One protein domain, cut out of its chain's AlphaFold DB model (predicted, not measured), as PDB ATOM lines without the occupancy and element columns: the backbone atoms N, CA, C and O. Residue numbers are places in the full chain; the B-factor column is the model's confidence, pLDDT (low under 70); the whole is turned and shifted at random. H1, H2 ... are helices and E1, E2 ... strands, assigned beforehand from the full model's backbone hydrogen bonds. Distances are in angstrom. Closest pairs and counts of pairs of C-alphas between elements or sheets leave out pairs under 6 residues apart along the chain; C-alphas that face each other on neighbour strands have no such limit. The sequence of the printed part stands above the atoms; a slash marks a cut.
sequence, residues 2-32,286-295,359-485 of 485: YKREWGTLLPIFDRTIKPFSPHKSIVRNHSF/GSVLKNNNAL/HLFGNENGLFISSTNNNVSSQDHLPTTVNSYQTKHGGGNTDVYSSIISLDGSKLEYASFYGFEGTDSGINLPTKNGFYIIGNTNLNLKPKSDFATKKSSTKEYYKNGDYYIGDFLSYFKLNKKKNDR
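This is residues 2 to 32, 286 to 295 and 359 to 485 of the 485 residues of an uncharacterized protein of Flavobacterium viscosus (UniProt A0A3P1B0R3). Two twisted sheets make a sandwich that is only partly face to face, with strands running in nearly the same line; E6 of the five-stranded sheet packs on E2, E3 and E4 of the four-stranded one. The long loop of residues 11 to 32 reaches one end of the longest axis, the tail to Arg 485 reaches the other, and the short helix H1 lies past the end of E3. The printed part has 168 residues, with one named helix and nine named strands in the order E1 E2 E3 H1 E4 E5 E6 E7 E8 E9; the smaller sheet runs E2 E3 E4 E5, and the neighbour pairs in both sheets are antiparallel. The class is mostly strand, though under half of the residues are in named elements. The whole is compact, with a radius of gyration of the C-alphas of 16.6 A, yet elongated, with spans of 59 by 34 by 29 A.

Begin with the branched sheet at E9, residues 467 to 478, which has three neighbours in staggered pairing. On one side of it lie E1, residues 2 to 10, beside residues 471 to 478, and E8, residues 462 to 464, beside residues 467 to 469. Look for N 5 and O 475 at 2.9 A between E1 and E9, and for N 462 and O 469 at 2.8 A in the hairpin E8 and E9. On the other side of E9 lies E7, residues 434 to 444, with N 437 and O 474 at 2.8 A. Beyond E7 you reach the edge strand E6, residues 423 to 431; the two are a hairpin, with N 427 and O 438 at 2.9 A. Now cross to the other sheet of the sandwich, two sheets face to face, whose best planes are 19 degrees apart and whose strands stand at 10 degrees to those of the first. Its edge strand E2, residues 359 to 363, forms a hairpin with E3, residues 366 to 372, where N 361 and O 368 are 2.9 A apart. E3 is the neighbour of E4, residues 400 to 405, with N 369 and O 403 at 2.8 A, and E4 forms a hairpin with E5, residues 412 to 418, with N 402 and O 416 at 3.1 A. Between the sheets, the closest C-alphas of E3 and E6 are those of Ser 370 and Ile 427, 5.3 A apart. E4 and E7 are near each other, while E9 is apart from E2, E3, E4 and E5. H1, residues 376 to 379, is only just not on the smaller sheet, with 4 pairs of C-alphas within 10 A. It is too short for any O i to N i+4 pair; its 1 O i to N i+3 pair is within hydrogen-bond range.

Find C-alpha 2 at (50.022, 39.806, -42.126); from there E1 runs 21.8 A to C-alpha 10, bending by 61 degrees at residue 5. E2 is 13.9 A long, E3 20.0 A, E4 16.3 A and E5 17.2 A. E6 starts at C-alpha 423, at (28.567, 38.115, -50.950), and is 26.0 A long. E7 is 27.5 A long and bends by 51 degrees at residue 440. E8 and H1 are short. E9, 34.0 A long, bends by 53 degrees at residue 471 and ends at C-alpha 478, at (51.887, 39.132, -37.998).

The two C-alphas farthest apart are those of Phe 20 and Arg 485, at 60.5 A. Residues 33 to 285 are cut out, with 11.0 A between C-alphas 32 and 286, and residues 296 to 358 are cut out, with 8.5 A between C-alphas 295 and 359. The links H1 to E4 and E7 to E8 are long. The mean pLDDT of the printed part is 84.4; look for values under 70 at residues 12 to 29, 374, 376 to 377 and 480 to 485.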
ATOM      1  N   TYR A   2      50.566  41.064 -42.636       92.50
ATOM      2  CA  TYR A   2      50.022  39.806 -42.126       92.50
ATOM      3  C   TYR A   2      49.978  38.730 -43.213       92.50
ATOM      4  O   TYR A   2      49.833  39.049 -44.391       92.50
ATOM      5  N   LYS A   3      50.124  37.457 -42.834       92.19
ATOM      6  CA  LYS A   3      50.036  36.311 -43.753       92.19
ATOM      7  C   LYS A   3      49.019  35.306 -43.227       92.19
ATOM      8  O   LYS A   3      49.102  34.925 -42.061       92.19
ATOM      9  N   ARG A   4      48.109  34.841 -44.091       92.62
ATOM     10  CA  ARG A   4      47.187  33.746 -43.761       92.62
ATOM     11  C   ARG A   4      47.991  32.494 -43.413       92.62
ATOM     12  O   ARG A   4      48.735  31.986 -44.254       92.62
ATOM     13  N   GLU A   5      47.870  32.031 -42.177       91.38
ATOM     14  CA  GLU A   5      48.554  30.831 -41.681       91.38
ATOM     15  C   GLU A   5      47.697  29.588 -41.932       91.38
ATOM     16  O   GLU A   5      48.198  28.568 -42.409       91.38
ATOM     17  N   TRP A   6      46.392  29.704 -41.689       90.75
ATOM     18  CA  TRP A   6      45.399  28.675 -41.979       90.75
ATOM     19  C   TRP A   6      44.003  29.299 -42.126       90.75
ATOM     20  O   TRP A   6      43.796  30.486 -41.860       90.75
ATOM     21  N   GLY A   7      43.060  28.471 -42.557       90.62
ATOM     22  CA  GLY A   7      41.651  28.799 -42.708       90.62
ATOM     23  C   GLY A   7      40.815  27.549 -42.939       90.62
ATOM     24  O   GLY A   7      41.333  26.559 -43.475       90.62
ATOM     25  N   THR A   8      39.561  27.601 -42.506       88.88
ATOM     26  CA  THR A   8      38.563  26.529 -42.546       88.88
ATOM     27  C   THR A   8      37.177  27.107 -42.804       88.88
ATOM     28  O   THR A   8      36.945  28.299 -42.588       88.88
ATOM     29  N   LEU A   9      36.242  26.248 -43.206       87.44
ATOM     30  CA  LEU A   9      34.827  26.549 -43.032       87.44
ATOM     31  C   LEU A   9      34.389  26.136 -41.631       87.44
ATOM     32  O   LEU A   9      34.826  25.102 -41.115       87.44
ATOM     33  N   LEU A  10      33.546  26.960 -41.018       84.00
ATOM     34  CA  LEU A  10      32.855  26.599 -39.793       84.00
ATOM     35  C   LEU A  10      31.664  25.725 -40.176       84.00
ATOM     36  O   LEU A  10      30.953  26.036 -41.138       84.00
ATOM     37  N   PRO A  11      31.443  24.617 -39.462       70.00
ATOM     38  CA  PRO A  11      30.304  23.785 -39.758       70.00
ATOM     39  C   PRO A  11      29.018  24.551 -39.462       70.00
ATOM     40  O   PRO A  11      28.832  25.084 -38.366       70.00
ATOM     41  N   ILE A  12      28.112  24.546 -40.431       64.06
ATOM     42  CA  ILE A  12      26.742  24.977 -40.216       64.06
ATOM     43  C   ILE A  12      25.956  23.681 -39.996       64.06
ATOM     44  O   ILE A  12      25.819  22.883 -40.918       64.06
ATOM     45  N   PHE A  13      25.542  23.410 -38.753       55.03
ATOM     46  CA  PHE A  13      24.722  22.247 -38.394       55.03
ATOM     47  C   PHE A  13      23.316  22.705 -37.982       55.03
ATOM     48  O   PHE A  13      23.202  23.575 -37.130       55.03
ATOM     49  N   ASP A  14      22.271  22.112 -38.564       41.28
ATOM     50  CA  ASP A  14      20.908  22.102 -38.031       41.28
ATOM     51  C   ASP A  14      20.580  20.637 -37.733       41.28
ATOM     52  O   ASP A  14      20.604  19.784 -38.629       41.28
ATOM     53  N   ARG A  15      20.322  20.321 -36.461       43.53
ATOM     54  CA  ARG A  15      19.947  18.964 -36.028       43.53
ATOM     55  C   ARG A  15      18.530  18.571 -36.464       43.53
ATOM     56  O   ARG A  15      18.156  17.414 -36.288       43.53
ATOM     57  N   THR A  16      17.739  19.494 -37.014       39.62
ATOM     58  CA  THR A  16      16.308  19.295 -37.291       39.62
ATOM     59  C   THR A  16      15.974  18.876 -38.725       39.62
ATOM     60  O   THR A  16      14.799  18.661 -39.038       39.62
ATOM     61  N   ILE A  17      16.964  18.648 -39.596       42.12
ATOM     62  CA  ILE A  17      16.681  18.108 -40.933       42.12
ATOM     63  C   ILE A  17      16.233  16.645 -40.808       42.12
ATOM     64  O   ILE A  17      17.023  15.748 -40.507       42.12
ATOM     65  N   LYS A  18      14.935  16.411 -41.056       37.22
ATOM     66  CA  LYS A  18      14.325  15.077 -41.171       37.22
ATOM     67  C   LYS A  18      15.142  14.175 -42.116       37.22
ATOM     68  O   LYS A  18      15.688  14.685 -43.095       37.22
ATOM     69  N   PRO A  19      15.137  12.840 -41.931       35.50
ATOM     70  CA  PRO A  19      16.066  11.919 -42.601       35.50
ATOM     71  C   PRO A  19      15.997  11.824 -44.142       35.50
ATOM     72  O   PRO A  19      16.707  11.001 -44.706       35.50
ATOM     73  N   PHE A  20      15.190  12.628 -44.849       43.47
ATOM     74  CA  PHE A  20      14.932  12.456 -46.289       43.47
ATOM     75  C   PHE A  20      14.776  13.755 -47.113       43.47
ATOM     76  O   PHE A  20      14.191  13.715 -48.190       43.47
ATOM     77  N   SER A  21      15.306  14.904 -46.669       42.00
ATOM     78  CA  SER A  21      15.426  16.076 -47.562       42.00
ATOM     79  C   SER A  21      16.777  16.062 -48.300       42.00
ATOM     80  O   SER A  21      17.816  16.052 -47.635       42.00
ATOM     81  N   PRO A  22      16.814  16.101 -49.649       41.81
ATOM     82  CA  PRO A  22      18.059  16.233 -50.416       41.81
ATOM     83  C   PRO A  22      18.711  17.619 -50.263       41.81
ATOM     84  O   PRO A  22      19.859  17.811 -50.665       41.81
ATOM     85  N   HIS A  23      18.016  18.580 -49.649       44.50
ATOM     86  CA  HIS A  23      18.529  19.915 -49.370       44.50
ATOM     87  C   HIS A  23      18.943  20.024 -47.903       44.50
ATOM     88  O   HIS A  23      18.126  20.278 -47.020       44.50
ATOM     89  N   LYS A  24      20.241  19.830 -47.658       48.47
ATOM     90  CA  LYS A  24      20.909  20.193 -46.403       48.47
ATOM     91  C   LYS A  24      21.328  21.665 -46.459       48.47
ATOM     92  O   LYS A  24      22.519  21.957 -46.453       48.47
ATOM     93  N   SER A  25      20.381  22.592 -46.602       52.12
ATOM     94  CA  SER A  25      20.710  24.007 -46.428       52.12
ATOM     95  C   SER A  25      20.684  24.308 -44.941       52.12
ATOM     96  O   SER A  25      19.642  24.289 -44.294       52.12
ATOM     97  N   ILE A  26      21.862  24.549 -44.386       52.81
ATOM     98  CA  ILE A  26      21.973  25.094 -43.047       52.81
ATOM     99  C   ILE A  26      22.516  26.488 -43.267       52.81
ATOM    100  O   ILE A  26      23.659  26.672 -43.679       52.81
ATOM    101  N   VAL A  27      21.633  27.462 -43.096       56.41
ATOM    102  CA  VAL A  27      21.973  28.877 -43.163       56.41
ATOM    103  C   VAL A  27      22.106  29.334 -41.723       56.41
ATOM    104  O   VAL A  27      21.184  29.156 -40.923       56.41
ATOM    105  N   ARG A  28      23.254  29.914 -41.367       67.19
ATOM    106  CA  ARG A  28      23.365  30.635 -40.104       67.19
ATOM    107  C   ARG A  28      22.377  31.803 -40.159       67.19
ATOM    108  O   ARG A  28      22.617  32.799 -40.829       67.19
ATOM    109  N   ASN A  29      21.271  31.680 -39.431       62.88
ATOM    110  CA  ASN A  29      20.244  32.723 -39.347       62.88
ATOM    111  C   ASN A  29      20.534  33.762 -38.245       62.88
ATOM    112  O   ASN A  29      19.724  34.656 -38.007       62.88
ATOM    113  N   HIS A  30      21.671  33.647 -37.549       73.31
ATOM    114  CA  HIS A  30      22.021  34.479 -36.399       73.31
ATOM    115  C   HIS A  30      23.469  34.963 -36.469       73.31
ATOM    116  O   HIS A  30      24.362  34.203 -36.824       73.31
ATOM    117  N   SER A  31      23.723  36.200 -36.051       89.75
ATOM    118  CA  SER A  31      25.074  36.756 -35.929       89.75
ATOM    119  C   SER A  31      25.985  35.915 -35.021       89.75
ATOM    120  O   SER A  31      25.523  35.264 -34.080       89.75
ATOM    121  N   PHE A  32      27.292  35.951 -35.272       93.88
ATOM    122  CA  PHE A  32      28.282  35.210 -34.497       93.88
ATOM    123  C   PHE A  32      28.395  35.735 -33.057       93.88
ATOM    124  O   PHE A  32      28.321  36.938 -32.796       93.88
ATOM    125  N   GLY A 286      26.839  46.701 -36.740       87.44
ATOM    126  CA  GLY A 286      27.218  45.700 -37.734       87.44
ATOM    127  C   GLY A 286      26.414  44.418 -37.550       87.44
ATOM    128  O   GLY A 286      25.981  44.110 -36.443       87.44
ATOM    129  N   SER A 287      26.195  43.681 -38.637       87.62
ATOM    130  CA  SER A 287      25.350  42.477 -38.659       87.62
ATOM    131  C   SER A 287      26.103  41.178 -38.352       87.62
ATOM    132  O   SER A 287      25.471  40.161 -38.061       87.62
ATOM    133  N   VAL A 288      27.440  41.197 -38.407       93.12
ATOM    134  CA  VAL A 288      28.274  39.989 -38.303       93.12
ATOM    135  C   VAL A 288      28.306  39.451 -36.876       93.12
ATOM    136  O   VAL A 288      28.106  38.257 -36.667       93.12
ATOM    137  N   LEU A 289      28.538  40.316 -35.886       94.44
ATOM    138  CA  LEU A 289      28.524  39.937 -34.473       94.44
ATOM    139  C   LEU A 289      27.180  40.220 -33.824       94.44
ATOM    140  O   LEU A 289      26.513  41.201 -34.133       94.44
ATOM    141  N   LYS A 290      26.812  39.357 -32.874       94.00
ATOM    142  CA  LYS A 290      25.582  39.502 -32.100       94.00
ATOM    143  C   LYS A 290      25.579  40.791 -31.293       94.00
ATOM    144  O   LYS A 290      24.539  41.421 -31.204       94.00
ATOM    145  N   ASN A 291      26.715  41.171 -30.714       94.12
ATOM    146  CA  ASN A 291      26.832  42.301 -29.796       94.12
ATOM    147  C   ASN A 291      27.522  43.489 -30.473       94.12
ATOM    148  O   ASN A 291      28.388  43.303 -31.322       94.12
ATOM    149  N   ASN A 292      27.172  44.715 -30.078       95.69
ATOM    150  CA  ASN A 292      27.830  45.917 -30.587       95.69
ATOM    151  C   ASN A 292      29.290  46.025 -30.103       95.69
ATOM    152  O   ASN A 292      29.585  45.806 -28.925       95.69
ATOM    153  N   ASN A 293      30.187  46.432 -31.005       95.50
ATOM    154  CA  ASN A 293      31.615  46.624 -30.736       95.50
ATOM    155  C   ASN A 293      32.107  47.975 -31.270       95.50
ATOM    156  O   ASN A 293      33.165  48.055 -31.879       95.50
ATOM    157  N   ALA A 294      31.325  49.042 -31.107       97.62
ATOM    158  CA  ALA A 294      31.727  50.384 -31.528       97.62
ATOM    159  C   ALA A 294      32.594  51.119 -30.486       97.62
ATOM    160  O   ALA A 294      33.015  52.243 -30.745       97.62
ATOM    161  N   LEU A 295      32.846  50.509 -29.323       98.56
ATOM    162  CA  LEU A 295      33.702  51.017 -28.250       98.56
ATOM    163  C   LEU A 295      34.781  49.976 -27.929       98.56
ATOM    164  O   LEU A 295      34.480  48.801 -27.724       98.56
ATOM    165  N   HIS A 359      32.551  47.445 -36.793       96.12
ATOM    166  CA  HIS A 359      33.178  46.815 -35.648       96.12
ATOM    167  C   HIS A 359      34.537  47.463 -35.389       96.12
ATOM    168  O   HIS A 359      35.285  47.728 -36.333       96.12
ATOM    169  N   LEU A 360      34.840  47.705 -34.116       97.94
ATOM    170  CA  LEU A 360      36.096  48.248 -33.620       97.94
ATOM    171  C   LEU A 360      36.633  47.358 -32.499       97.94
ATOM    172  O   LEU A 360      35.983  47.134 -31.480       97.94
ATOM    173  N   PHE A 361      37.870  46.913 -32.674       97.75
ATOM    174  CA  PHE A 361      38.658  46.253 -31.642       97.75
ATOM    175  C   PHE A 361      40.016  46.941 -31.529       97.75
ATOM    176  O   PHE A 361      40.498  47.528 -32.493       97.75
ATOM    177  N   GLY A 362      40.649  46.869 -30.365       96.44
ATOM    178  CA  GLY A 362      41.934  47.518 -30.123       96.44
ATOM    179  C   GLY A 362      42.894  46.614 -29.365       96.44
ATOM    180  O   GLY A 362      42.482  45.850 -28.494       96.44
ATOM    181  N   ASN A 363      44.178  46.700 -29.701       94.81
ATOM    182  CA  ASN A 363      45.267  46.156 -28.894       94.81
ATOM    183  C   ASN A 363      46.546  46.991 -29.082       94.81
ATOM    184  O   ASN A 363      46.528  48.033 -29.730       94.81
ATOM    185  N   GLU A 364      47.669  46.510 -28.544       91.81
ATOM    186  CA  GLU A 364      48.985  47.159 -28.662       91.81
ATOM    187  C   GLU A 364      49.456  47.400 -30.110       91.81
ATOM    188  O   GLU A 364      50.273  48.284 -30.342       91.81
ATOM    189  N   ASN A 365      48.928  46.654 -31.089       91.62
ATOM    190  CA  ASN A 365      49.287  46.788 -32.502       91.62
ATOM    191  C   ASN A 365      48.424  47.816 -33.258       91.62
ATOM    192  O   ASN A 365      48.753  48.141 -34.396       91.62
ATOM    193  N   GLY A 366      47.322  48.302 -32.675       96.38
ATOM    194  CA  GLY A 366      46.449  49.294 -33.305       96.38
ATOM    195  C   GLY A 366      44.953  49.019 -33.155       96.38
ATOM    196  O   GLY A 366      44.515  48.144 -32.403       96.38
ATOM    197  N   LEU A 367      44.170  49.802 -33.895       98.38
ATOM    198  CA  LEU A 367      42.711  49.756 -33.946       98.38
ATOM    199  C   LEU A 367      42.259  48.988 -35.185       98.38
ATOM    200  O   LEU A 367      42.437  49.454 -36.306       98.38
ATOM    201  N   PHE A 368      41.656  47.827 -34.971       98.00
ATOM    202  CA  PHE A 368      41.113  46.948 -35.995       98.00
ATOM    203  C   PHE A 368      39.682  47.366 -36.284       98.00
ATOM    204  O   PHE A 368      38.798  47.219 -35.438       98.00
ATOM    205  N   ILE A 369      39.465  47.886 -37.484       97.50
ATOM    206  CA  ILE A 369      38.165  48.346 -37.945       97.50
ATOM    207  C   ILE A 369      37.750  47.487 -39.128       97.50
ATOM    208  O   ILE A 369      38.503  47.336 -40.096       97.50
ATOM    209  N   SER A 370      36.554  46.915 -39.046       96.00
ATOM    210  CA  SER A 370      35.976  46.074 -40.094       96.00
ATOM    211  C   SER A 370      34.599  46.583 -40.492       96.00
ATOM    212  O   SER A 370      33.858  47.121 -39.663       96.00
ATOM    213  N   SER A 371      34.261  46.396 -41.762       91.38
ATOM    214  CA  SER A 371      32.945  46.699 -42.316       91.38
ATOM    215  C   SER A 371      32.605  45.779 -43.475       91.38
ATOM    216  O   SER A 371      33.485  45.438 -44.267       91.38
ATOM    217  N   THR A 372      31.316  45.499 -43.619       87.19
ATOM    218  CA  THR A 372      30.737  44.947 -44.844       87.19
ATOM    219  C   THR A 372      30.080  46.094 -45.611       87.19
ATOM    220  O   THR A 372      29.065  46.635 -45.179       87.19
ATOM    221  N   ASN A 373      30.677  46.538 -46.718       73.25
ATOM    222  CA  ASN A 373      30.127  47.654 -47.492       73.25
ATOM    223  C   ASN A 373      29.238  47.118 -48.618       73.25
ATOM    224  O   ASN A 373      29.729  46.454 -49.512       73.25
ATOM    225  N   ASN A 374      27.953  47.476 -48.640       69.25
ATOM    226  CA  ASN A 374      26.994  46.969 -49.641       69.25
ATOM    227  C   ASN A 374      27.043  47.676 -51.005       69.25
ATOM    228  O   ASN A 374      26.206  47.426 -51.868       69.25
ATOM    229  N   ASN A 375      27.976  48.610 -51.200       71.50
ATOM    230  CA  ASN A 375      28.049  49.417 -52.409       71.50
ATOM    231  C   ASN A 375      29.337  49.104 -53.175       71.50
ATOM    232  O   ASN A 375      30.380  49.704 -52.910       71.50
ATOM    233  N   VAL A 376      29.238  48.171 -54.128       65.50
ATOM    234  CA  VAL A 376      30.332  47.689 -54.996       65.50
ATOM    235  C   VAL A 376      31.153  48.845 -55.568       65.50
ATOM    236  O   VAL A 376      32.367  48.878 -55.402       65.50
ATOM    237  N   SER A 377      30.490  49.866 -56.124       67.56
ATOM    238  CA  SER A 377      31.184  51.014 -56.722       67.56
ATOM    239  C   SER A 377      32.069  51.762 -55.723       67.56
ATOM    240  O   SER A 377      33.138  52.238 -56.083       67.56
ATOM    241  N   SER A 378      31.671  51.842 -54.452       72.75
ATOM    242  CA  SER A 378      32.488  52.471 -53.409       72.75
ATOM    243  C   SER A 378      33.615  51.569 -52.904       72.75
ATOM    244  O   SER A 378      34.637  52.081 -52.451       72.75
ATOM    245  N   GLN A 379      33.447  50.246 -52.998       76.69
ATOM    246  CA  GLN A 379      34.439  49.274 -52.542       76.69
ATOM    247  C   GLN A 379      35.676  49.268 -53.435       76.69
ATOM    248  O   GLN A 379      36.782  49.282 -52.909       76.69
ATOM    249  N   ASP A 380      35.517  49.358 -54.755       76.56
ATOM    250  CA  ASP A 380      36.653  49.373 -55.692       76.56
ATOM    251  C   ASP A 380      37.626  50.549 -55.479       76.56
ATOM    252  O   ASP A 380      38.773  50.503 -55.923       76.56
ATOM    253  N   HIS A 381      37.187  51.589 -54.767       80.69
ATOM    254  CA  HIS A 381      37.966  52.795 -54.492       80.69
ATOM    255  C   HIS A 381      38.561  52.836 -53.074       80.69
ATOM    256  O   HIS A 381      39.211  53.822 -52.719       80.69
ATOM    257  N   LEU A 382      38.357  51.809 -52.238       89.00
ATOM    258  CA  LEU A 382      38.952  51.791 -50.897       89.00
ATOM    259  C   LEU A 382      40.448  51.450 -50.978       89.00
ATOM    260  O   LEU A 382      40.840  50.529 -51.702       89.00
ATOM    261  N   PRO A 383      41.311  52.154 -50.227       92.31
ATOM    262  CA  PRO A 383      42.745  51.928 -50.306       92.31
ATOM    263  C   PRO A 383      43.138  50.610 -49.642       92.31
ATOM    264  O   PRO A 383      42.596  50.219 -48.613       92.31
ATOM    265  N   THR A 384      44.159  49.951 -50.182       94.44
ATOM    266  CA  THR A 384      44.801  48.799 -49.541       94.44
ATOM    267  C   THR A 384      46.286  49.064 -49.347       94.44
ATOM    268  O   THR A 384      46.911  49.809 -50.100       94.44
ATOM    269  N   THR A 385      46.871  48.481 -48.302       94.06
ATOM    270  CA  THR A 385      48.308  48.632 -48.038       94.06
ATOM    271  C   THR A 385      49.135  47.684 -48.899       94.06
ATOM    272  O   THR A 385      48.693  46.582 -49.224       94.06
ATOM    273  N   VAL A 386      50.386  48.048 -49.189       87.75
ATOM    274  CA  VAL A 386      51.325  47.162 -49.893       87.75
ATOM    275  C   VAL A 386      51.507  45.855 -49.105       87.75
ATOM    276  O   VAL A 386      51.808  45.862 -47.910       87.75
ATOM    277  N   ASN A 387      51.394  44.707 -49.779       85.19
ATOM    278  CA  ASN A 387      51.359  43.371 -49.157       85.19
ATOM    279  C   ASN A 387      50.126  43.119 -48.261       85.19
ATOM    280  O   ASN A 387      50.246  42.421 -47.241       85.19
ATOM    281  N   SER A 388      48.977  43.709 -48.596       93.19
ATOM    282  CA  SER A 388      47.677  43.235 -48.118       93.19
ATOM    283  C   SER A 388      47.401  41.815 -48.618       93.19
ATOM    284  O   SER A 388      48.066  41.322 -49.532       93.19
ATOM    285  N   TYR A 389      46.451  41.127 -47.984       93.50
ATOM    286  CA  TYR A 389      46.028  39.806 -48.441       93.50
ATOM    287  C   TYR A 389      45.354  39.885 -49.814       93.50
ATOM    288  O   TYR A 389      45.657  39.088 -50.699       93.50
ATOM    289  N   GLN A 390      44.492  40.884 -49.986       93.75
ATOM    290  CA  GLN A 390      43.749  41.131 -51.207       93.75
ATOM    291  C   GLN A 390      43.708  42.641 -51.460       93.75
ATOM    292  O   GLN A 390      43.231  43.421 -50.631       93.75
ATOM    293  N   THR A 391      44.268  43.063 -52.595       92.06
ATOM    294  CA  THR A 391      44.440  44.483 -52.948       92.06
ATOM    295  C   THR A 391      43.233  45.090 -53.658       92.06
ATOM    296  O   THR A 391      43.207  46.297 -53.876       92.06
ATOM    297  N   LYS A 392      42.267  44.264 -54.066       91.00
ATOM    298  CA  LYS A 392      41.064  44.661 -54.804       91.00
ATOM    299  C   LYS A 392      39.861  43.894 -54.279       91.00
ATOM    300  O   LYS A 392      40.030  42.774 -53.806       91.00
ATOM    301  N   HIS A 393      38.680  44.472 -54.425       90.88
ATOM    302  CA  HIS A 393      37.424  43.756 -54.252       90.88
ATOM    303  C   HIS A 393      37.401  42.493 -55.139       90.88
ATOM    304  O   HIS A 393      37.850  42.521 -56.290       90.88
ATOM    305  N   GLY A 394      36.984  41.370 -54.564       89.19
ATOM    306  CA  GLY A 394      37.044  40.025 -55.132       89.19
ATOM    307  C   GLY A 394      35.915  39.725 -56.107       89.19
ATOM    308  O   GLY A 394      36.084  38.862 -56.972       89.19
ATOM    309  N   GLY A 395      34.811  40.468 -56.016       86.94
ATOM    310  CA  GLY A 395      33.640  40.310 -56.868       86.94
ATOM    311  C   GLY A 395      32.333  40.346 -56.081       86.94
ATOM    312  O   GLY A 395      32.299  40.679 -54.905       86.94
ATOM    313  N   GLY A 396      31.231  40.055 -56.772       87.62
ATOM    314  CA  GLY A 396      29.896  40.034 -56.177       87.62
ATOM    315  C   GLY A 396      29.458  41.368 -55.563       87.62
ATOM    316  O   GLY A 396      29.791  42.439 -56.075       87.62
ATOM    317  N   ASN A 397      28.633  41.303 -54.514       86.38
ATOM    318  CA  ASN A 397      28.008  42.496 -53.928       86.38
ATOM    319  C   ASN A 397      28.839  43.116 -52.802       86.38
ATOM    320  O   ASN A 397      28.800  44.336 -52.619       86.38
ATOM    321  N   THR A 398      29.533  42.289 -52.017       90.88
ATOM    322  CA  THR A 398      30.240  42.716 -50.806       90.88
ATOM    323  C   THR A 398      31.468  41.872 -50.551       90.88
ATOM    324  O   THR A 398      31.363  40.651 -50.543       90.88
ATOM    325  N   ASP A 399      32.559  42.539 -50.184       93.06
ATOM    326  CA  ASP A 399      33.673  41.939 -49.467       93.06
ATOM    327  C   ASP A 399      33.777  42.518 -48.057       93.06
ATOM    328  O   ASP A 399      33.343  43.640 -47.756       93.06
ATOM    329  N   VAL A 400      34.473  41.789 -47.189       94.38
ATOM    330  CA  VAL A 400      34.950  42.361 -45.935       94.38
ATOM    331  C   VAL A 400      36.086  43.320 -46.242       94.38
ATOM    332  O   VAL A 400      37.158  42.906 -46.685       94.38
ATOM    333  N   TYR A 401      35.904  44.595 -45.921       94.81
ATOM    334  CA  TYR A 401      37.014  45.536 -45.858       94.81
ATOM    335  C   TYR A 401      37.452  45.694 -44.406       94.81
ATOM    336  O   TYR A 401      36.642  45.973 -43.516       94.81
ATOM    337  N   SER A 402      38.748  45.527 -44.149       95.56
ATOM    338  CA  SER A 402      39.307  45.790 -42.828       95.56
ATOM    339  C   SER A 402      40.573  46.619 -42.895       95.56
ATOM    340  O   SER A 402      41.416  46.437 -43.773       95.56
ATOM    341  N   SER A 403      40.700  47.500 -41.908       95.94
ATOM    342  CA  SER A 403      41.839  48.376 -41.694       95.94
ATOM    343  C   SER A 403      42.367  48.264 -40.267       95.94
ATOM    344  O   SER A 403      41.617  47.963 -39.340       95.94
ATOM    345  N   ILE A 404      43.663  48.514 -40.109       97.19
ATOM    346  CA  ILE A 404      44.334  48.705 -38.829       97.19
ATOM    347  C   ILE A 404      44.891  50.122 -38.830       97.19
ATOM    348  O   ILE A 404      45.667  50.477 -39.718       97.19
ATOM    349  N   ILE A 405      44.474  50.926 -37.859       97.31
ATOM    350  CA  ILE A 405      44.917  52.315 -37.690       97.31
ATOM    351  C   ILE A 405      45.790  52.404 -36.441       97.31
ATOM    352  O   ILE A 405      45.516  51.738 -35.439       97.31
ATOM    353  N   SER A 406      46.844  53.214 -36.493       97.62
ATOM    354  CA  SER A 406      47.714  53.458 -35.341       97.62
ATOM    355  C   SER A 406      46.927  54.037 -34.154       97.62
ATOM    356  O   SER A 406      45.941  54.754 -34.321       97.62
ATOM    357  N   LEU A 407      47.363  53.760 -32.920       97.50
ATOM    358  CA  LEU A 407      46.676  54.245 -31.707       97.50
ATOM    359  C   LEU A 407      46.690  55.781 -31.560       97.50
ATOM    360  O   LEU A 407      45.877  56.351 -30.829       97.50
ATOM    361  N   ASP A 408      47.604  56.462 -32.250       97.00
ATOM    362  CA  ASP A 408      47.658  57.926 -32.346       97.00
ATOM    363  C   ASP A 408      46.785  58.502 -33.481       97.00
ATOM    364  O   ASP A 408      46.717  59.720 -33.644       97.00
ATOM    365  N   GLY A 409      46.113  57.636 -34.248       96.94
ATOM    366  CA  GLY A 409      45.190  58.004 -35.319       96.94
ATOM    367  C   GLY A 409      45.854  58.551 -36.582       96.94
ATOM    368  O   GLY A 409      45.135  59.011 -37.470       96.94
ATOM    369  N   SER A 410      47.188  58.521 -36.673       96.88
ATOM    370  CA  SER A 410      47.942  59.196 -37.734       96.88
ATOM    371  C   SER A 410      48.260  58.340 -38.958       96.88
ATOM    372  O   SER A 410      48.564  58.884 -40.020       96.88
ATOM    373  N   LYS A 411      48.173  57.008 -38.849       96.25
ATOM    374  CA  LYS A 411      48.585  56.084 -39.914       96.25
ATOM    375  C   LYS A 411      47.576  54.972 -40.160       96.25
ATOM    376  O   LYS A 411      47.021  54.390 -39.232       96.25
ATOM    377  N   LEU A 412      47.413  54.633 -41.439       95.50
ATOM    378  CA  LEU A 412      46.810  53.380 -41.884       95.50
ATOM    379  C   LEU A 412      47.907  52.307 -41.959       95.50
ATOM    380  O   LEU A 412      48.639  52.234 -42.943       95.50
ATOM    381  N   GLU A 413      48.033  51.491 -40.914       95.50
ATOM    382  CA  GLU A 413      49.092  50.478 -40.771       95.50
ATOM    383  C   GLU A 413      48.864  49.259 -41.676       95.50
ATOM    384  O   GLU A 413      49.798  48.638 -42.189       95.50
ATOM    385  N   TYR A 414      47.598  48.901 -41.888       95.75
ATOM    386  CA  TYR A 414      47.212  47.788 -42.745       95.75
ATOM    387  C   TYR A 414      45.799  47.994 -43.285       95.75
ATOM    388  O   TYR A 414      44.924  48.465 -42.567       95.75
ATOM    389  N   ALA A 415      45.554  47.604 -44.533       95.69
ATOM    390  CA  ALA A 415      44.216  47.556 -45.113       95.69
ATOM    391  C   ALA A 415      44.132  46.478 -46.190       95.69
ATOM    392  O   ALA A 415      45.031  46.374 -47.028       95.69
ATOM    393  N   SER A 416      43.068  45.679 -46.165       95.75
ATOM    394  CA  SER A 416      42.850  44.573 -47.100       95.75
ATOM    395  C   SER A 416      41.368  44.282 -47.281       95.75
ATOM    396  O   SER A 416      40.585  44.444 -46.342       95.75
ATOM    397  N   PHE A 417      41.037  43.753 -48.456       95.19
ATOM    398  CA  PHE A 417      39.794  43.023 -48.673       95.19
ATOM    399  C   PHE A 417      39.920  41.571 -48.211       95.19
ATOM    400  O   PHE A 417      41.037  41.045 -48.079       95.19
ATOM    401  N   TYR A 418      38.768  40.956 -47.959       94.56
ATOM    402  CA  TYR A 418      38.587  39.522 -47.791       94.56
ATOM    403  C   TYR A 418      37.211  39.140 -48.335       94.56
ATOM    404  O   TYR A 418      36.189  39.419 -47.708       94.56
ATOM    405  N   GLY A 419      37.212  38.500 -49.493       92.06
ATOM    406  CA  GLY A 419      36.008  38.059 -50.184       92.06
ATOM    407  C   GLY A 419      36.315  37.743 -51.642       92.06
ATOM    408  O   GLY A 419      37.417  38.020 -52.125       92.06
ATOM    409  N   PHE A 420      35.405  37.041 -52.304       90.38
ATOM    410  CA  PHE A 420      35.631  36.465 -53.630       90.38
ATOM    411  C   PHE A 420      34.434  36.741 -54.549       90.38
ATOM    412  O   PHE A 420      33.958  37.862 -54.625       90.38
ATOM    413  N   GLU A 421      33.962  35.756 -55.315       90.31
ATOM    414  CA  GLU A 421      32.895  35.969 -56.306       90.31
ATOM    415  C   GLU A 421      31.486  36.125 -55.694       90.31
ATOM    416  O   GLU A 421      30.540  36.424 -56.424       90.31
ATOM    417  N   GLY A 422      31.339  35.899 -54.383       90.12
ATOM    418  CA  GLY A 422      30.066  35.865 -53.665       90.12
ATOM    419  C   GLY A 422      29.689  37.170 -52.953       90.12
ATOM    420  O   GLY A 422      30.009  38.278 -53.358       90.12
ATOM    421  N   THR A 423      28.896  37.041 -51.895       91.69
ATOM    422  CA  THR A 423      28.567  38.115 -50.950       91.69
ATOM    423  C   THR A 423      29.171  37.734 -49.611       91.69
ATOM    424  O   THR A 423      28.667  36.835 -48.933       91.69
ATOM    425  N   ASP A 424      30.268  38.396 -49.268       92.81
ATOM    426  CA  ASP A 424      31.083  38.121 -48.097       92.81
ATOM    427  C   ASP A 424      30.855  39.182 -47.020       92.81
ATOM    428  O   ASP A 424      30.806  40.385 -47.282       92.81
ATOM    429  N   SER A 425      30.696  38.734 -45.782       93.00
ATOM    430  CA  SER A 425      30.563  39.584 -44.599       93.00
ATOM    431  C   SER A 425      31.406  38.996 -43.485       93.00
ATOM    432  O   SER A 425      31.491  37.781 -43.345       93.00
ATOM    433  N   GLY A 426      32.046  39.830 -42.674       94.25
ATOM    434  CA  GLY A 426      32.995  39.330 -41.689       94.25
ATOM    435  C   GLY A 426      33.722  40.425 -40.934       94.25
ATOM    436  O   GLY A 426      33.540  41.618 -41.177       94.25
ATOM    437  N   ILE A 427      34.541  39.999 -39.979       95.69
ATOM    438  CA  ILE A 427      35.249  40.888 -39.064       95.69
ATOM    439  C   ILE A 427      36.627  40.357 -38.698       95.69
ATOM    440  O   ILE A 427      36.845  39.145 -38.660       95.69
ATOM    441  N   ASN A 428      37.528  41.275 -38.343       95.94
ATOM    442  CA  ASN A 428      38.832  40.937 -37.795       95.94
ATOM    443  C   ASN A 428      38.827  41.008 -36.264       95.94
ATOM    444  O   ASN A 428      38.528  42.047 -35.680       95.94
ATOM    445  N   LEU A 429      39.211  39.904 -35.626       97.44
ATOM    446  CA  LEU A 429      39.347  39.766 -34.179       97.44
ATOM    447  C   LEU A 429      40.836  39.718 -33.812       97.44
ATOM    448  O   LEU A 429      41.510  38.721 -34.109       97.44
ATOM    449  N   PRO A 430      41.387  40.781 -33.207       97.25
ATOM    450  CA  PRO A 430      42.814  40.874 -32.964       97.25
ATOM    451  C   PRO A 430      43.311  39.888 -31.904       97.25
ATOM    452  O   PRO A 430      42.646  39.584 -30.919       97.25
ATOM    453  N   THR A 431      44.551  39.445 -32.088       95.81
ATOM    454  CA  THR A 431      45.358  38.698 -31.114       95.81
ATOM    455  C   THR A 431      46.698  39.414 -30.937       95.81
ATOM    456  O   THR A 431      47.045  40.304 -31.716       95.81
ATOM    457  N   LYS A 432      47.517  38.989 -29.970       92.50
ATOM    458  CA  LYS A 432      48.881  39.523 -29.816       92.50
ATOM    459  C   LYS A 432      49.754  39.334 -31.068       92.50
ATOM    460  O   LYS A 432      50.566  40.191 -31.400       92.50
ATOM    461  N   ASN A 433      49.586  38.213 -31.774       92.00
ATOM    462  CA  ASN A 433      50.482  37.783 -32.857       92.00
ATOM    463  C   ASN A 433      49.836  37.819 -34.250       92.00
ATOM    464  O   ASN A 433      50.367  37.218 -35.185       92.00
ATOM    465  N   GLY A 434      48.696  38.487 -34.411       94.81
ATOM    466  CA  GLY A 434      47.887  38.378 -35.621       94.81
ATOM    467  C   GLY A 434      46.430  38.734 -35.380       94.81
ATOM    468  O   GLY A 434      46.109  39.388 -34.392       94.81
ATOM    469  N   PHE A 435      45.536  38.241 -36.222       96.56
ATOM    470  CA  PHE A 435      44.091  38.334 -36.022       96.56
ATOM    471  C   PHE A 435      43.385  37.136 -36.654       96.56
ATOM    472  O   PHE A 435      43.889  36.527 -37.601       96.56
ATOM    473  N   TYR A 436      42.209  36.807 -36.133       97.12
ATOM    474  CA  TYR A 436      41.258  35.958 -36.839       97.12
ATOM    475  C   TYR A 436      40.415  36.814 -37.770       97.12
ATOM    476  O   TYR A 436      40.087  37.942 -37.417       97.12
ATOM    477  N   ILE A 437      40.025  36.266 -38.912       95.81
ATOM    478  CA  ILE A 437      38.875  36.746 -39.665       95.81
ATOM    479  C   ILE A 437      37.783  35.687 -39.602       95.81
ATOM    480  O   ILE A 437      38.037  34.519 -39.906       95.81
ATOM    481  N   ILE A 438      36.596  36.091 -39.169       95.31
ATOM    482  CA  ILE A 438      35.408  35.240 -39.109       95.31
ATOM    483  C   ILE A 438      34.268  35.931 -39.841       95.31
ATOM    484  O   ILE A 438      34.129  37.154 -39.763       95.31
ATOM    485  N   GLY A 439      33.468  35.156 -40.558       94.38
ATOM    486  CA  GLY A 439      32.398  35.701 -41.366       94.38
ATOM    487  C   GLY A 439      31.569  34.635 -42.055       94.38
ATOM    488  O   GLY A 439      31.728  33.440 -41.805       94.38
ATOM    489  N   ASN A 440      30.693  35.089 -42.936       92.00
ATOM    490  CA  ASN A 440      29.874  34.256 -43.795       92.00
ATOM    491  C   ASN A 440      30.028  34.696 -45.249       92.00
ATOM    492  O   ASN A 440      30.244  35.869 -45.548       92.00
ATOM    493  N   THR A 441      29.859  33.739 -46.147       91.31
ATOM    494  CA  THR A 441      29.825  33.931 -47.589       91.31
ATOM    495  C   THR A 441      28.557  33.314 -48.160       91.31
ATOM    496  O   THR A 441      28.088  32.270 -47.695       91.31
ATOM    497  N   ASN A 442      27.969  33.973 -49.151       89.88
ATOM    498  CA  ASN A 442      26.755  33.541 -49.838       89.88
ATOM    499  C   ASN A 442      26.890  33.787 -51.347       89.88
ATOM    500  O   ASN A 442      27.780  34.512 -51.776       89.88
ATOM    501  N   LEU A 443      25.994  33.216 -52.152       91.44
ATOM    502  CA  LEU A 443      25.916  33.440 -53.597       91.44
ATOM    503  C   LEU A 443      27.198  33.055 -54.363       91.44
ATOM    504  O   LEU A 443      27.451  33.581 -55.442       91.44
ATOM    505  N   ASN A 444      27.998  32.122 -53.838       90.69
ATOM    506  CA  ASN A 444      29.152  31.587 -54.566       90.69
ATOM    507  C   ASN A 444      28.665  30.664 -55.691       90.69
ATOM    508  O   ASN A 444      27.738  29.882 -55.480       90.69
ATOM    509  N   LEU A 445      29.294  30.708 -56.866       92.25
ATOM    510  CA  LEU A 445      28.928  29.843 -57.998       92.25
ATOM    511  C   LEU A 445      29.728  28.540 -58.002       92.25
ATOM    512  O   LEU A 445      29.278  27.522 -58.529       92.25
ATOM    513  N   LYS A 446      30.920  28.559 -57.404       91.69
ATOM    514  CA  LYS A 446      31.784  27.386 -57.281       91.69
ATOM    515  C   LYS A 446      31.626  26.711 -55.915       91.69
ATOM    516  O   LYS A 446      31.547  27.393 -54.895       91.69
ATOM    517  N   PRO A 447      31.678  25.366 -55.859       90.06
ATOM    518  CA  PRO A 447      31.610  24.629 -54.599       90.06
ATOM    519  C   PRO A 447      32.866  24.794 -53.744       90.06
ATOM    520  O   PRO A 447      32.795  24.706 -52.526       90.06
ATOM    521  N   LYS A 448      34.037  24.991 -54.355       91.75
ATOM    522  CA  LYS A 448      35.313  25.004 -53.636       91.75
ATOM    523  C   LYS A 448      35.489  26.312 -52.866       91.75
ATOM    524  O   LYS A 448      35.384  27.382 -53.450       91.75
ATOM    525  N   SER A 449      35.838  26.208 -51.585       89.12
ATOM    526  CA  SER A 449      36.088  27.374 -50.745       89.12
ATOM    527  C   SER A 449      37.494  27.934 -50.904       89.12
ATOM    528  O   SER A 449      38.486  27.231 -50.695       89.12
ATOM    529  N   ASP A 450      37.563  29.235 -51.170       89.69
ATOM    530  CA  ASP A 450      38.807  30.004 -51.206       89.69
ATOM    531  C   ASP A 450      39.290  30.436 -49.806       89.69
ATOM    532  O   ASP A 450      40.476  30.734 -49.598       89.69
ATOM    533  N   PHE A 451      38.400  30.418 -48.806       89.50
ATOM    534  CA  PHE A 451      38.747  30.648 -47.400       89.50
ATOM    535  C   PHE A 451      39.396  29.425 -46.740       89.50
ATOM    536  O   PHE A 451      40.234  29.576 -45.846       89.50
ATOM    537  N   ALA A 452      39.065  28.216 -47.201       88.62
ATOM    538  CA  ALA A 452      39.635  26.981 -46.684       88.62
ATOM    539  C   ALA A 452      41.076  26.761 -47.177       88.62
ATOM    540  O   ALA A 452      41.400  26.839 -48.360       88.62
ATOM    541  N   THR A 453      41.971  26.418 -46.253       89.88
ATOM    542  CA  THR A 453      43.367  26.079 -46.574       89.88
ATOM    543  C   THR A 453      43.566  24.574 -46.730       89.88
ATOM    544  O   THR A 453      42.683  23.769 -46.433       89.88
ATOM    545  N   LYS A 454      44.765  24.147 -47.159       85.31
ATOM    546  CA  LYS A 454      45.087  22.715 -47.328       85.31
ATOM    547  C   LYS A 454      44.823  21.889 -46.059       85.31
ATOM    548  O   LYS A 454      44.440  20.728 -46.196       85.31
ATOM    549  N   LYS A 455      45.005  22.492 -44.875       80.19
ATOM    550  CA  LYS A 455      44.807  21.876 -43.553       80.19
ATOM    551  C   LYS A 455      43.340  21.807 -43.101       80.19
ATOM    552  O   LYS A 455      43.080  21.166 -42.095       80.19
ATOM    553  N   SER A 456      42.413  22.453 -43.810       83.00
ATOM    554  CA  SER A 456      40.991  22.456 -43.454       83.00
ATOM    555  C   SER A 456      40.380  21.054 -43.523       83.00
ATOM    556  O   SER A 456      40.667  20.313 -44.470       83.00
ATOM    557  N   SER A 457      39.509  20.726 -42.564       75.50
ATOM    558  CA  SER A 457      38.700  19.501 -42.567       75.50
ATOM    559  C   SER A 457      37.590  19.544 -43.625       75.50
ATOM    560  O   SER A 457      37.256  18.514 -44.205       75.50
ATOM    561  N   THR A 458      37.076  20.735 -43.944       78.81
ATOM    562  CA  THR A 458      36.052  20.984 -44.973       78.81
ATOM    563  C   THR A 458      36.561  21.990 -46.006       78.81
ATOM    564  O   THR A 458      37.153  23.017 -45.671       78.81
ATOM    565  N   LYS A 459      36.400  21.687 -47.299       84.81
ATOM    566  CA  LYS A 459      36.940  22.509 -48.406       84.81
ATOM    567  C   LYS A 459      35.891  22.934 -49.421       84.81
ATOM    568  O   LYS A 459      36.220  23.649 -50.364       84.81
ATOM    569  N   GLU A 460      34.657  22.497 -49.225       88.25
ATOM    570  CA  GLU A 460      33.534  22.821 -50.087       88.25
ATOM    571  C   GLU A 460      32.479  23.569 -49.283       88.25
ATOM    572  O   GLU A 460      32.174  23.200 -48.147       88.25
ATOM    573  N   TYR A 461      31.960  24.633 -49.879       87.50
ATOM    574  CA  TYR A 461      30.787  25.344 -49.415       87.50
ATOM    575  C   TYR A 461      29.543  24.451 -49.497       87.50
ATOM    576  O   TYR A 461      29.467  23.496 -50.274       87.50
ATOM    577  N   TYR A 462      28.526  24.797 -48.718       85.50
ATOM    578  CA  TYR A 462      27.241  24.113 -48.714       85.50
ATOM    579  C   TYR A 462      26.385  24.586 -49.886       85.50
ATOM    580  O   TYR A 462      26.245  25.786 -50.113       85.50
ATOM    581  N   LYS A 463      25.779  23.649 -50.618       86.12
ATOM    582  CA  LYS A 463      24.873  23.975 -51.725       86.12
ATOM    583  C   LYS A 463      23.529  24.486 -51.191       86.12
ATOM    584  O   LYS A 463      22.891  23.812 -50.383       86.12
ATOM    585  N   ASN A 464      23.077  25.629 -51.692       83.56
ATOM    586  CA  ASN A 464      21.780  26.231 -51.403       83.56
ATOM    587  C   ASN A 464      21.113  26.680 -52.715       83.56
ATOM    588  O   ASN A 464      21.431  27.734 -53.258       83.56
ATOM    589  N   GLY A 465      20.212  25.851 -53.252       85.81
ATOM    590  CA  GLY A 465      19.649  26.066 -54.587       85.81
ATOM    591  C   GLY A 465      20.736  26.031 -55.668       85.81
ATOM    592  O   GLY A 465      21.452  25.029 -55.791       85.81
ATOM    593  N   ASP A 466      20.857  27.129 -56.414       90.12
ATOM    594  CA  ASP A 466      21.795  27.294 -57.536       90.12
ATOM    595  C   ASP A 466      23.160  27.868 -57.128       90.12
ATOM    596  O   ASP A 466      24.046  28.021 -57.966       90.12
ATOM    597  N   TYR A 467      23.346  28.182 -55.848       90.06
ATOM    598  CA  TYR A 467      24.565  28.793 -55.329       90.06
ATOM    599  C   TYR A 467      25.086  28.062 -54.091       90.06
ATOM    600  O   TYR A 467      24.492  27.098 -53.598       90.06
ATOM    601  N   TYR A 468      26.228  28.519 -53.588       89.31
ATOM    602  CA  TYR A 468      26.921  27.950 -52.446       89.31
ATOM    603  C   TYR A 468      27.158  28.980 -51.336       89.31
ATOM    604  O   TYR A 468      27.402  30.166 -51.587       89.31
ATOM    605  N   ILE A 469      27.088  28.507 -50.092       89.19
ATOM    606  CA  ILE A 469      27.191  29.309 -48.869       89.19
ATOM    607  C   ILE A 469      28.171  28.687 -47.876       89.19
ATOM    608  O   ILE A 469      28.392  27.474 -47.873       89.19
ATOM    609  N   GLY A 470      28.720  29.491 -46.974       88.00
ATOM    610  CA  GLY A 470      29.553  28.968 -45.900       88.00
ATOM    611  C   GLY A 470      29.892  30.003 -44.848       88.00
ATOM    612  O   GLY A 470      30.084  31.172 -45.158       88.00
ATOM    613  N   ASP A 471      30.037  29.558 -43.610       90.50
ATOM    614  CA  ASP A 471      30.724  30.335 -42.591       90.50
ATOM    615  C   ASP A 471      32.221  30.057 -42.708       90.50
ATOM    616  O   ASP A 471      32.630  28.902 -42.840       90.50
ATOM    617  N   PHE A 472      33.055  31.088 -42.641       91.75
ATOM    618  CA  PHE A 472      34.500  30.944 -42.746       91.75
ATOM    619  C   PHE A 472      35.214  31.457 -41.501       91.75
ATOM    620  O   PHE A 472      34.784  32.398 -40.834       91.75
ATOM    621  N   LEU A 473      36.358  30.838 -41.222       93.38
ATOM    622  CA  LEU A 473      37.303  31.262 -40.203       93.38
ATOM    623  C   LEU A 473      38.717  31.144 -40.768       93.38
ATOM    624  O   LEU A 473      39.092  30.113 -41.319       93.38
ATOM    625  N   SER A 474      39.530  32.183 -40.632       93.56
ATOM    626  CA  SER A 474      40.952  32.149 -40.989       93.56
ATOM    627  C   SER A 474      41.791  32.895 -39.966       93.56
ATOM    628  O   SER A 474      41.312  33.824 -39.327       93.56
ATOM    629  N   TYR A 475      43.057  32.512 -39.824       94.75
ATOM    630  CA  TYR A 475      44.009  33.217 -38.967       94.75
ATOM    631  C   TYR A 475      45.133  33.828 -39.793       94.75
ATOM    632  O   TYR A 475      45.744  33.172 -40.644       94.75
ATOM    633  N   PHE A 476      45.428  35.086 -39.499       94.56
ATOM    634  CA  PHE A 476      46.449  35.885 -40.148       94.56
ATOM    635  C   PHE A 476      47.524  36.253 -39.137       94.56
ATOM    636  O   PHE A 476      47.297  37.050 -38.230       94.56
ATOM    637  N   LYS A 477      48.719  35.695 -39.314       93.81
ATOM    638  CA  LYS A 477      49.861  35.928 -38.431       93.81
ATOM    639  C   LYS A 477      50.598  37.201 -38.819       93.81
ATOM    640  O   LYS A 477      50.850  37.440 -40.004       93.81
ATOM    641  N   LEU A 478      51.001  37.985 -37.826       91.06
ATOM    642  CA  LEU A 478      51.887  39.132 -37.998       91.06
ATOM    643  C   LEU A 478      53.289  38.654 -38.405       91.06
ATOM    644  O   LEU A 478      53.920  37.862 -37.701       91.06
ATOM    645  N   ASN A 479      53.807  39.145 -39.533       85.56
ATOM    646  CA  ASN A 479      55.153  38.810 -39.993       85.56
ATOM    647  C   ASN A 479      56.172  39.851 -39.500       85.56
ATOM    648  O   ASN A 479      56.390  40.865 -40.159       85.56
ATOM    649  N   LYS A 480      56.816  39.587 -38.354       67.00
ATOM    650  CA  LYS A 480      57.759  40.524 -37.705       67.00
ATOM    651  C   LYS A 480      59.025  40.840 -38.523       67.00
ATOM    652  O   LYS A 480      59.656  41.854 -38.278       67.00
ATOM    653  N   LYS A 481      59.381  40.032 -39.534       55.28
ATOM    654  CA  LYS A 481      60.624  40.190 -40.324       55.28
ATOM    655  C   LYS A 481      60.632  41.358 -41.335       55.28
ATOM    656  O   LYS A 481      61.552  41.432 -42.143       55.28
ATOM    657  N   LYS A 482      59.613  42.225 -41.362       47.69
ATOM    658  CA  LYS A 482      59.492  43.321 -42.350       47.69
ATOM    659  C   LYS A 482      59.519  44.741 -41.763       47.69
ATOM    660  O   LYS A 482      59.428  45.670 -42.551       47.69
ATOM    661  N   ASN A 483      59.677  44.908 -40.446       38.00
ATOM    662  CA  ASN A 483      59.765  46.237 -39.817       38.00
ATOM    663  C   ASN A 483      61.210  46.760 -39.659       38.00
ATOM    664  O   ASN A 483      61.380  47.895 -39.232       38.00
ATOM    665  N   ASP A 484      62.224  45.972 -40.041       32.78
ATOM    666  CA  ASP A 484      63.650  46.343 -39.964       32.78
ATOM    667  C   ASP A 484      64.253  46.726 -41.336       32.78
ATOM    668  O   ASP A 484      65.438  46.489 -41.582       32.78
ATOM    669  N   ARG A 485      63.457  47.246 -42.281       30.61
ATOM    670  CA  ARG A 485      63.974  47.765 -43.561       30.61
ATOM    671  C   ARG A 485      63.320  49.065 -43.975       30.61
ATOM    672  O   ARG A 485      62.070  49.095 -43.984       30.61
TER     673      ARG A 485